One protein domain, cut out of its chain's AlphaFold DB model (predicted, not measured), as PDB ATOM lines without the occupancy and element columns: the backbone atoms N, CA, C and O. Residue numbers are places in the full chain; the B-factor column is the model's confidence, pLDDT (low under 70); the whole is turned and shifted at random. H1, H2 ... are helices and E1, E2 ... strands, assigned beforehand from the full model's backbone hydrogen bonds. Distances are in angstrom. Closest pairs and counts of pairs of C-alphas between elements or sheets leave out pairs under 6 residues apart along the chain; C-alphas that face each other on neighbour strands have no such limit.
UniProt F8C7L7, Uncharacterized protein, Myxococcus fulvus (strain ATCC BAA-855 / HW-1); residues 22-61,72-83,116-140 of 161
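Overview. This is residues 22 to 61, 72 to 83 and 116 to 140 of the 161 residues of an uncharacterized protein of Myxococcus fulvus (strain ATCC BAA-855 / HW-1) (UniProt F8C7L7). What is the main picture? One four-stranded sheet, strongly twisted and curled like part of a barrel, has H2 at its open side, between edge strands E1 and E4, while H1 only grazes it. What are the parts? The printed part has 77 residues, with named elements in the order H1, E1, E2, E3, H2, E4, of mixed class, helices and strands. The sheet's order is E1, E2, E3, E4, all antiparallel; E1 E2 E3 form a meander, each strand the antiparallel neighbour of the one before. The whole is loose, with a radius of gyration of the C-alphas of 15.0 A, and elongated, spanning 48 by 29 by 24 A.

Along the chain. Where are the strands? E1 is residues 31 to 34, 9.9 A; E2 37 to 45, 25.4 A; E3 51 to 60, 28.3 A; E4 126 to 135, 28.9 A, ending at C-alpha 135 (26.606, 100.441, 68.259). Where are the helices? H1 is residues 22 to 26, 6.0 A, beginning at C-alpha 22 (33.856, 95.187, 56.936); H2 is residues 72 to 80, 12.2 A.

Arrangement. How do the strands pair? In the hairpin E1 and E2, N 32 and O 39 are 2.9 A apart; in the hairpin E2 and E3, N 42 and O 55 are 2.8 A apart. Between E3 and E4, N 56 and O 131 are 2.8 A apart. Where are the helices? H2 is on the sheet at a height of 9.1 A, only just over E1 with 3 C-alphas; their closest C-alphas, of Leu 34 and Val 72, are 5.5 A apart. The closest C-alphas of H1 and E2, of Val 25 and Ser 43, are 7.6 A apart. What of their backbones? Each O i to N i+4 pair is within hydrogen-bond range in H1, and 3 of 5 in H2.

Size, cuts and confidence. How large is it? The two farthest C-alphas, of Lys 48 and Gly 122, are 47.8 A apart. Where are the cuts? Residues 62 to 71 and 84 to 115 are not printed, with gaps of 16.4 A and 21.3 A between C-alphas; the links printed whole are tight. Where is confidence low? Residues 119 to 122 have pLDDT under 70.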
ATOM      1  N   ARG A  22      32.560  94.548  57.232       94.25
ATOM      2  CA  ARG A  22      33.856  95.187  56.936       94.25
ATOM      3  C   ARG A  22      33.926  95.727  55.510       94.25
ATOM      4  O   ARG A  22      34.424  96.827  55.294       94.25
ATOM      5  N   GLU A  23      33.411  94.967  54.555       94.50
ATOM      6  CA  GLU A  23      33.416  95.329  53.138       94.50
ATOM      7  C   GLU A  23      32.474  96.499  52.860       94.50
ATOM      8  O   GLU A  23      32.832  97.420  52.129       94.50
ATOM      9  N   GLU A  24      31.287  96.503  53.471       94.94
ATOM     10  CA  GLU A  24      30.324  97.597  53.332       94.94
ATOM     11  C   GLU A  24      30.862  98.906  53.906       94.94
ATOM     12  O   GLU A  24      30.757  99.941  53.248       94.94
ATOM     13  N   VAL A  25      31.501  98.859  55.081       93.62
ATOM     14  CA  VAL A  25      32.181 100.029  55.653       93.62
ATOM     15  C   VAL A  25      33.377 100.441  54.792       93.62
ATOM     16  O   VAL A  25      33.572 101.628  54.551       93.62
ATOM     17  N   GLY A  26      34.141  99.489  54.248       91.81
ATOM     18  CA  GLY A  26      35.270  99.769  53.356       91.81
ATOM     19  C   GLY A  26      34.876 100.536  52.088       91.81
ATOM     20  O   GLY A  26      35.625 101.400  51.632       91.81
ATOM     21  N   ARG A  27      33.669 100.300  51.553       94.00
ATOM     22  CA  ARG A  27      33.125 101.043  50.397       94.00
ATOM     23  C   ARG A  27      32.803 102.510  50.700       94.00
ATOM     24  O   ARG A  27      32.586 103.275  49.763       94.00
ATOM     25  N   LEU A  28      32.763 102.919  51.969       90.69
ATOM     26  CA  LEU A  28      32.609 104.329  52.347       90.69
ATOM     27  C   LEU A  28      33.891 105.137  52.099       90.69
ATOM     28  O   LEU A  28      33.830 106.363  52.044       90.69
ATOM     29  N   GLY A  29      35.029 104.460  51.917       89.50
ATOM     30  CA  GLY A  29      36.336 105.090  51.803       89.50
ATOM     31  C   GLY A  29      36.912 105.492  53.161       89.50
ATOM     32  O   GLY A  29      36.246 105.461  54.193       89.50
ATOM     33  N   ASN A  30      38.192 105.853  53.166       87.69
ATOM     34  CA  ASN A  30      38.922 106.248  54.372       87.69
ATOM     35  C   ASN A  30      39.068 107.769  54.526       87.69
ATOM     36  O   ASN A  30      39.497 108.218  55.582       87.69
ATOM     37  N   LYS A  31      38.749 108.555  53.496       90.62
ATOM     38  CA  LYS A  31      38.772 110.022  53.514       90.62
ATOM     39  C   LYS A  31      37.350 110.542  53.427       90.62
ATOM     40  O   LYS A  31      36.631 110.198  52.493       90.62
ATOM     41  N   VAL A  32      36.957 111.369  54.386       89.94
ATOM     42  CA  VAL A  32      35.611 111.942  54.462       89.94
ATOM     43  C   VAL A  32      35.661 113.409  54.839       89.94
ATOM     44  O   VAL A  32      36.638 113.889  55.404       89.94
ATOM     45  N   SER A  33      34.581 114.123  54.549       90.38
ATOM     46  CA  SER A  33      34.379 115.484  55.033       90.38
ATOM     47  C   SER A  33      33.611 115.465  56.358       90.38
ATOM     48  O   SER A  33      32.602 114.774  56.492       90.38
ATOM     49  N   LEU A  34      34.075 116.253  57.325       89.50
ATOM     50  CA  LEU A  34      33.359 116.643  58.537       89.50
ATOM     51  C   LEU A  34      33.075 118.143  58.468       89.50
ATOM     52  O   LEU A  34      33.799 118.959  59.039       89.50
ATOM     53  N   GLY A  35      32.046 118.533  57.717       86.19
ATOM     54  CA  GLY A  35      31.803 119.945  57.423       86.19
ATOM     55  C   GLY A  35      32.978 120.552  56.652       86.19
ATOM     56  O   GLY A  35      33.228 120.179  55.510       86.19
ATOM     57  N   ASN A  36      33.717 121.467  57.278       89.19
ATOM     58  CA  ASN A  36      34.852 122.145  56.638       89.19
ATOM     59  C   ASN A  36      36.189 121.396  56.779       89.19
ATOM     60  O   ASN A  36      37.208 121.899  56.315       89.19
ATOM     61  N   TYR A  37      36.210 120.232  57.433       90.00
ATOM     62  CA  TYR A  37      37.444 119.510  57.743       90.00
ATOM     63  C   TYR A  37      37.537 118.206  56.948       90.00
ATOM     64  O   TYR A  37      36.586 117.426  56.932       90.00
ATOM     65  N   GLU A  38      38.686 117.943  56.322       91.62
ATOM     66  CA  GLU A  38      39.015 116.602  55.828       91.62
ATOM     67  C   GLU A  38      39.380 115.713  57.020       91.62
ATOM     68  O   GLU A  38      40.170 116.097  57.884       91.62
ATOM     69  N   ALA A  39      38.780 114.531  57.072       91.25
ATOM     70  CA  ALA A  39      38.926 113.584  58.157       91.25
ATOM     71  C   ALA A  39      39.212 112.177  57.637       91.25
ATOM     72  O   ALA A  39      38.868 111.816  56.507       91.25
ATOM     73  N   HIS A  40      39.786 111.360  58.512       92.44
ATOM     74  CA  HIS A  40      40.041 109.954  58.238       92.44
ATOM     75  C   HIS A  40      39.060 109.057  58.975       92.44
ATOM     76  O   HIS A  40      38.912 109.193  60.190       92.44
ATOM     77  N   LEU A  41      38.427 108.140  58.240       91.19
ATOM     78  CA  LEU A  41      37.588 107.092  58.803       91.19
ATOM     79  C   LEU A  41      38.428 105.919  59.306       91.19
ATOM     80  O   LEU A  41      39.267 105.379  58.585       91.19
ATOM     81  N   ILE A  42      38.140 105.491  60.529       92.12
ATOM     82  CA  ILE A  42      38.694 104.309  61.176       92.12
ATOM     83  C   ILE A  42      37.516 103.500  61.706       92.12
ATOM     84  O   ILE A  42      36.625 104.038  62.353       92.12
ATOM     85  N   SER A  43      37.489 102.202  61.436       92.88
ATOM     86  CA  SER A  43      36.403 101.319  61.864       92.88
ATOM     87  C   SER A  43      36.934 100.151  62.678       92.88
ATOM     88  O   SER A  43      37.971  99.583  62.337       92.88
ATOM     89  N   SER A  44      36.182  99.739  63.691       93.81
ATOM     90  CA  SER A  44      36.435  98.521  64.454       93.81
ATOM     91  C   SER A  44      35.209  97.614  64.458       93.81
ATOM     92  O   SER A  44      34.070  98.053  64.282       93.81
ATOM     93  N   PHE A  45      35.463  96.326  64.656       92.62
ATOM     94  CA  PHE A  45      34.467  95.263  64.626       92.62
ATOM     95  C   PHE A  45      34.712  94.333  65.808       92.62
ATOM     96  O   PHE A  45      35.847  94.215  66.268       92.62
ATOM     97  N   THR A  46      33.660  93.672  66.277       90.81
ATOM     98  CA  THR A  46      33.767  92.617  67.288       90.81
ATOM     99  C   THR A  46      34.501  91.398  66.723       90.81
ATOM    100  O   THR A  46      34.659  91.258  65.506       90.81
ATOM    101  N   ASP A  47      34.879  90.459  67.592       88.94
ATOM    102  CA  ASP A  47      35.482  89.182  67.177       88.94
ATOM    103  C   ASP A  47      34.554  88.353  66.274       88.94
ATOM    104  O   ASP A  47      35.010  87.553  65.462       88.94
ATOM    105  N   LYS A  48      33.238  88.591  66.362       89.62
ATOM    106  CA  LYS A  48      32.216  87.978  65.500       89.62
ATOM    107  C   LYS A  48      32.058  88.684  64.147       89.62
ATOM    108  O   LYS A  48      31.201  88.303  63.359       89.62
ATOM    109  N   GLY A  49      32.853  89.723  63.879       88.44
ATOM    110  CA  GLY A  49      32.819  90.492  62.635       88.44
ATOM    111  C   GLY A  49      31.703  91.533  62.554       88.44
ATOM    112  O   GLY A  49      31.513  92.130  61.497       88.44
ATOM    113  N   GLU A  50      30.982  91.786  63.647       91.38
ATOM    114  CA  GLU A  50      29.904  92.775  63.675       91.38
ATOM    115  C   GLU A  50      30.456  94.190  63.854       91.38
ATOM    116  O   GLU A  50      31.412  94.389  64.610       91.38
ATOM    117  N   LEU A  51      29.826  95.188  63.225       94.12
ATOM    118  CA  LEU A  51      30.239  96.577  63.405       94.12
ATOM    119  C   LEU A  51      30.166  96.973  64.883       94.12
ATOM    120  O   LEU A  51      29.113  96.873  65.522       94.12
ATOM    121  N   HIS A  52      31.303  97.430  65.402       92.62
ATOM    122  CA  HIS A  52      31.455  97.889  66.776       92.62
ATOM    123  C   HIS A  52      31.396  99.419  66.819       92.62
ATOM    124  O   HIS A  52      30.501  99.985  67.451       92.62
ATOM    125  N   ARG A  53      32.299 100.074  66.080       94.06
ATOM    126  CA  ARG A  53      32.492 101.527  66.104       94.06
ATOM    127  C   ARG A  53      33.094 102.035  64.797       94.06
ATOM    128  O   ARG A  53      33.906 101.343  64.184       94.06
ATOM    129  N   VAL A  54      32.735 103.254  64.406       95.19
ATOM    130  CA  VAL A  54      33.371 104.019  63.324       95.19
ATOM    131  C   VAL A  54      33.717 105.415  63.828       95.19
ATOM    132  O   VAL A  54      32.853 106.117  64.343       95.19
ATOM    133  N   ASP A  55      34.959 105.835  63.636       94.06
ATOM    134  CA  ASP A  55      35.469 107.159  63.967       94.06
ATOM    135  C   ASP A  55      35.861 107.911  62.706       94.06
ATOM    136  O   ASP A  55      36.566 107.361  61.870       94.06
ATOM    137  N   ALA A  56      35.491 109.183  62.601       94.00
ATOM    138  CA  ALA A  56      36.152 110.128  61.712       94.00
ATOM    139  C   ALA A  56      36.924 111.140  62.548       94.00
ATOM    140  O   ALA A  56      36.374 111.705  63.491       94.00
ATOM    141  N   THR A  57      38.178 111.388  62.190       91.75
ATOM    142  CA  THR A  57      39.063 112.312  62.904       91.75
ATOM    143  C   THR A  57      39.662 113.333  61.953       91.75
ATOM    144  O   THR A  57      40.234 112.937  60.937       91.75
ATOM    145  N   ALA A  58      39.624 114.611  62.327       91.50
ATOM    146  CA  ALA A  58      40.412 115.664  61.702       91.50
ATOM    147  C   ALA A  58      41.299 116.372  62.733       91.50
ATOM    148  O   ALA A  58      40.872 116.658  63.855       91.50
ATOM    149  N   THR A  59      42.526 116.684  62.321       89.88
ATOM    150  CA  THR A  59      43.535 117.346  63.154       89.88
ATOM    151  C   THR A  59      44.044 118.594  62.447       89.88
ATOM    152  O   THR A  59      44.383 118.540  61.267       89.88
ATOM    153  N   PHE A  60      44.120 119.714  63.159       87.62
ATOM    154  CA  PHE A  60      44.511 121.008  62.599       87.62
ATOM    155  C   PHE A  60      45.134 121.920  63.667       87.62
ATOM    156  O   PHE A  60      45.138 121.599  64.855       87.62
ATOM    157  N   ARG A  61      45.724 123.040  63.236       85.38
ATOM    158  CA  ARG A  61      46.436 123.998  64.110       85.38
ATOM    159  C   ARG A  61      45.829 125.400  64.136       85.38
ATOM    160  O   ARG A  61      46.187 126.189  65.002       85.38
ATOM    161  N   VAL A  72      31.066 121.027  62.449       93.19
ATOM    162  CA  VAL A  72      30.750 119.595  62.367       93.19
ATOM    163  C   VAL A  72      29.351 119.303  62.912       93.19
ATOM    164  O   VAL A  72      28.625 118.488  62.349       93.19
ATOM    165  N   ARG A  73      28.907 120.019  63.949       92.62
ATOM    166  CA  ARG A  73      27.538 119.910  64.461       92.62
ATOM    167  C   ARG A  73      26.516 120.256  63.384       92.62
ATOM    168  O   ARG A  73      25.622 119.453  63.154       92.62
ATOM    169  N   ARG A  74      26.657 121.393  62.691       92.06
ATOM    170  CA  ARG A  74      25.738 121.771  61.598       92.06
ATOM    171  C   ARG A  74      25.742 120.761  60.457       92.06
ATOM    172  O   ARG A  74      24.713 120.561  59.826       92.06
ATOM    173  N   TYR A  75      26.893 120.153  60.178       92.50
ATOM    174  CA  TYR A  75      27.000 119.073  59.202       92.50
ATOM    175  C   TYR A  75      26.156 117.855  59.619       92.50
ATOM    176  O   TYR A  75      25.371 117.369  58.814       92.50
ATOM    177  N   LEU A  76      26.238 117.429  60.884       93.62
ATOM    178  CA  LEU A  76      25.489 116.283  61.415       93.62
ATOM    179  C   LEU A  76      23.994 116.569  61.633       93.62
ATOM    180  O   LEU A  76      23.157 115.696  61.417       93.62
ATOM    181  N   GLU A  77      23.636 117.791  62.034       93.19
ATOM    182  CA  GLU A  77      22.243 118.192  62.282       93.19
ATOM    183  C   GLU A  77      21.361 118.080  61.031       93.19
ATOM    184  O   GLU A  77      20.154 117.877  61.162       93.19
ATOM    185  N   ARG A  78      21.950 118.147  59.827       90.88
ATOM    186  CA  ARG A  78      21.236 117.944  58.556       90.88
ATOM    187  C   ARG A  78      20.620 116.551  58.439       90.88
ATOM    188  O   ARG A  78      19.546 116.426  57.861       90.88
ATOM    189  N   ASP A  79      21.279 115.536  58.995       92.75
ATOM    190  CA  ASP A  79      20.832 114.142  58.905       92.75
ATOM    191  C   ASP A  79      20.144 113.650  60.181       92.75
ATOM    192  O   ASP A  79      19.228 112.832  60.119       92.75
ATOM    193  N   PHE A  80      20.593 114.124  61.346       91.56
ATOM    194  CA  PHE A  80      20.191 113.572  62.643       91.56
ATOM    195  C   PHE A  80      19.350 114.526  63.499       91.56
ATOM    196  O   PHE A  80      18.929 114.152  64.595       91.56
ATOM    197  N   GLY A  81      19.114 115.758  63.034       90.62
ATOM    198  CA  GLY A  81      18.509 116.816  63.840       90.62
ATOM    199  C   GLY A  81      19.412 117.269  64.991       90.62
ATOM    200  O   GLY A  81      20.602 116.949  65.043       90.62
ATOM    201  N   ALA A  82      18.855 118.036  65.930       86.94
ATOM    202  CA  ALA A  82      19.617 118.608  67.040       86.94
ATOM    203  C   ALA A  82      20.178 117.529  68.000       86.94
ATOM    204  O   ALA A  82      19.478 116.558  68.307       86.94
ATOM    205  N   PRO A  83      21.407 117.699  68.532       84.00
ATOM    206  CA  PRO A  83      21.954 116.810  69.554       84.00
ATOM    207  C   PRO A  83      21.140 116.888  70.848       84.00
ATOM    208  O   PRO A  83      20.572 117.927  71.186       84.00
ATOM    209  N   GLN A 116      41.554 120.121  72.508       82.38
ATOM    210  CA  GLN A 116      42.677 121.020  72.269       82.38
ATOM    211  C   GLN A 116      43.854 120.574  73.132       82.38
ATOM    212  O   GLN A 116      43.667 120.313  74.321       82.38
ATOM    213  N   TYR A 117      45.039 120.479  72.531       78.69
ATOM    214  CA  TYR A 117      46.277 120.096  73.200       78.69
ATOM    215  C   TYR A 117      47.350 121.174  73.025       78.69
ATOM    216  O   TYR A 117      47.737 121.524  71.904       78.69
ATOM    217  N   GLU A 118      47.843 121.693  74.143       74.75
ATOM    218  CA  GLU A 118      48.923 122.676  74.179       74.75
ATOM    219  C   GLU A 118      50.264 121.940  74.207       74.75
ATOM    220  O   GLU A 118      50.679 121.403  75.227       74.75
ATOM    221  N   ILE A 119      50.928 121.855  73.049       66.56
ATOM    222  CA  ILE A 119      52.135 121.028  72.905       66.56
ATOM    223  C   ILE A 119      53.324 121.648  73.660       66.56
ATOM    224  O   ILE A 119      54.060 120.903  74.303       66.56
ATOM    225  N   LYS A 120      53.532 122.975  73.548       69.25
ATOM    226  CA  LYS A 120      54.555 123.799  74.235       69.25
ATOM    227  C   LYS A 120      54.200 125.288  74.123       69.25
ATOM    228  O   LYS A 120      53.555 125.688  73.152       69.25
ATOM    229  N   GLU A 121      54.703 126.097  75.050       64.88
ATOM    230  CA  GLU A 121      54.612 127.558  75.003       64.88
ATOM    231  C   GLU A 121      55.174 128.104  73.672       64.88
ATOM    232  O   GLU A 121      56.221 127.663  73.190       64.88
ATOM    233  N   GLY A 122      54.433 129.007  73.023       67.44
ATOM    234  CA  GLY A 122      54.815 129.618  71.743       67.44
ATOM    235  C   GLY A 122      54.472 128.829  70.469       67.44
ATOM    236  O   GLY A 122      54.758 129.314  69.375       67.44
ATOM    237  N   ARG A 123      53.846 127.642  70.554       71.62
ATOM    238  CA  ARG A 123      53.303 126.932  69.376       71.62
ATOM    239  C   ARG A 123      51.772 126.964  69.370       71.62
ATOM    240  O   ARG A 123      51.181 126.750  70.425       71.62
ATOM    241  N   PRO A 124      51.120 127.139  68.201       75.56
ATOM    242  CA  PRO A 124      49.673 126.995  68.102       75.56
ATOM    243  C   PRO A 124      49.227 125.624  68.628       75.56
ATOM    244  O   PRO A 124      49.900 124.617  68.339       75.56
ATOM    245  N   PRO A 125      48.121 125.567  69.389       79.62
ATOM    246  CA  PRO A 125      47.626 124.318  69.942       79.62
ATOM    247  C   PRO A 125      47.257 123.347  68.819       79.62
ATOM    248  O   PRO A 125      46.848 123.742  67.726       79.62
ATOM    249  N   LEU A 126      47.408 122.055  69.088       85.19
ATOM    250  CA  LEU A 126      46.892 121.022  68.202       85.19
ATOM    251  C   LEU A 126      45.427 120.789  68.548       85.19
ATOM    252  O   LEU A 126      45.101 120.475  69.693       85.19
ATOM    253  N   ILE A 127      44.555 120.947  67.564       87.62
ATOM    254  CA  ILE A 127      43.122 120.751  67.723       87.62
ATOM    255  C   ILE A 127      42.736 119.459  67.013       87.62
ATOM    256  O   ILE A 127      43.135 119.208  65.877       87.62
ATOM    257  N   TYR A 128      41.956 118.648  67.710       89.38
ATOM    258  CA  TYR A 128      41.447 117.364  67.267       89.38
ATOM    259  C   TYR A 128      39.926 117.419  67.318       89.38
ATOM    260  O   TYR A 128      39.363 117.629  68.390       89.38
ATOM    261  N   VAL A 129      39.253 117.225  66.187       91.69
ATOM    262  CA  VAL A 129      37.800 117.040  66.139       91.69
ATOM    263  C   VAL A 129      37.499 115.624  65.675       91.69
ATOM    264  O   VAL A 129      38.070 115.146  64.694       91.69
ATOM    265  N   SER A 130      36.601 114.948  66.380       92.94
ATOM    266  CA  SER A 130      36.173 113.602  66.035       92.94
ATOM    267  C   SER A 130      34.667 113.466  66.025       92.94
ATOM    268  O   SER A 130      33.963 114.083  66.821       92.94
ATOM    269  N   VAL A 131      34.185 112.606  65.137       94.12
ATOM    270  CA  VAL A 131      32.826 112.078  65.182       94.12
ATOM    271  C   VAL A 131      32.913 110.570  65.300       94.12
ATOM    272  O   VAL A 131      33.500 109.911  64.447       94.12
ATOM    273  N   THR A 132      32.304 110.035  66.345       94.12
ATOM    274  CA  THR A 132      32.237 108.608  66.618       94.12
ATOM    275  C   THR A 132      30.804 108.130  66.470       94.12
ATOM    276  O   THR A 132      29.896 108.671  67.095       94.12
ATOM    277  N   TYR A 133      30.612 107.092  65.669       94.69
ATOM    278  CA  TYR A 133      29.406 106.282  65.614       94.69
ATOM    279  C   TYR A 133      29.673 104.972  66.346       94.69
ATOM    280  O   TYR A 133      30.576 104.229  65.962       94.69
ATOM    281  N   GLY A 134      28.879 104.674  67.369       93.12
ATOM    282  CA  GLY A 134      28.989 103.431  68.128       93.12
ATOM    283  C   GLY A 134      27.676 102.658  68.143       93.12
ATOM    284  O   GLY A 134      26.584 103.237  68.153       93.12
ATOM    285  N   VAL A 135      27.772 101.328  68.150       90.94
ATOM    286  CA  VAL A 135      26.606 100.441  68.259       90.94
ATOM    287  C   VAL A 135      26.315 100.144  69.725       90.94
ATOM    288  O   VAL A 135      27.188  99.691  70.463       90.94
ATOM    289  N   ARG A 136      25.071 100.354  70.169       85.69
ATOM    290  CA  ARG A 136      24.689 100.095  71.566       85.69
ATOM    291  C   ARG A 136      24.835  98.617  71.912       85.69
ATOM    292  O   ARG A 136      24.467  97.753  71.124       85.69
ATOM    293  N   GLY A 137      25.345  98.343  73.110       86.06
ATOM    294  CA  GLY A 137      25.626  96.981  73.571       86.06
ATOM    295  C   GLY A 137      26.918  96.386  73.002       86.06
ATOM    296  O   GLY A 137      27.310  95.307  73.432       86.06
ATOM    297  N   ARG A 138      27.588  97.089  72.079       87.12
ATOM    298  CA  ARG A 138      28.928  96.747  71.588       87.12
ATOM    299  C   ARG A 138      29.942  97.813  71.993       87.12
ATOM    300  O   ARG A 138      31.015  97.455  72.443       87.12
ATOM    301  N   ASP A 139      29.561  99.082  71.883       82.19
ATOM    302  CA  ASP A 139      30.362 100.253  72.242       82.19
ATOM    303  C   ASP A 139      29.580 101.188  73.179       82.19
ATOM    304  O   ASP A 139      28.338 101.211  73.182       82.19
ATOM    305  N   ALA A 140      30.299 102.015  73.932       72.38
ATOM    306  CA  ALA A 140      29.728 103.015  74.828       72.38
ATOM    307  C   ALA A 140      30.283 104.412  74.506       72.38
ATOM    308  O   ALA A 140      31.485 104.556  74.280       72.38
TER     309      ALA A 140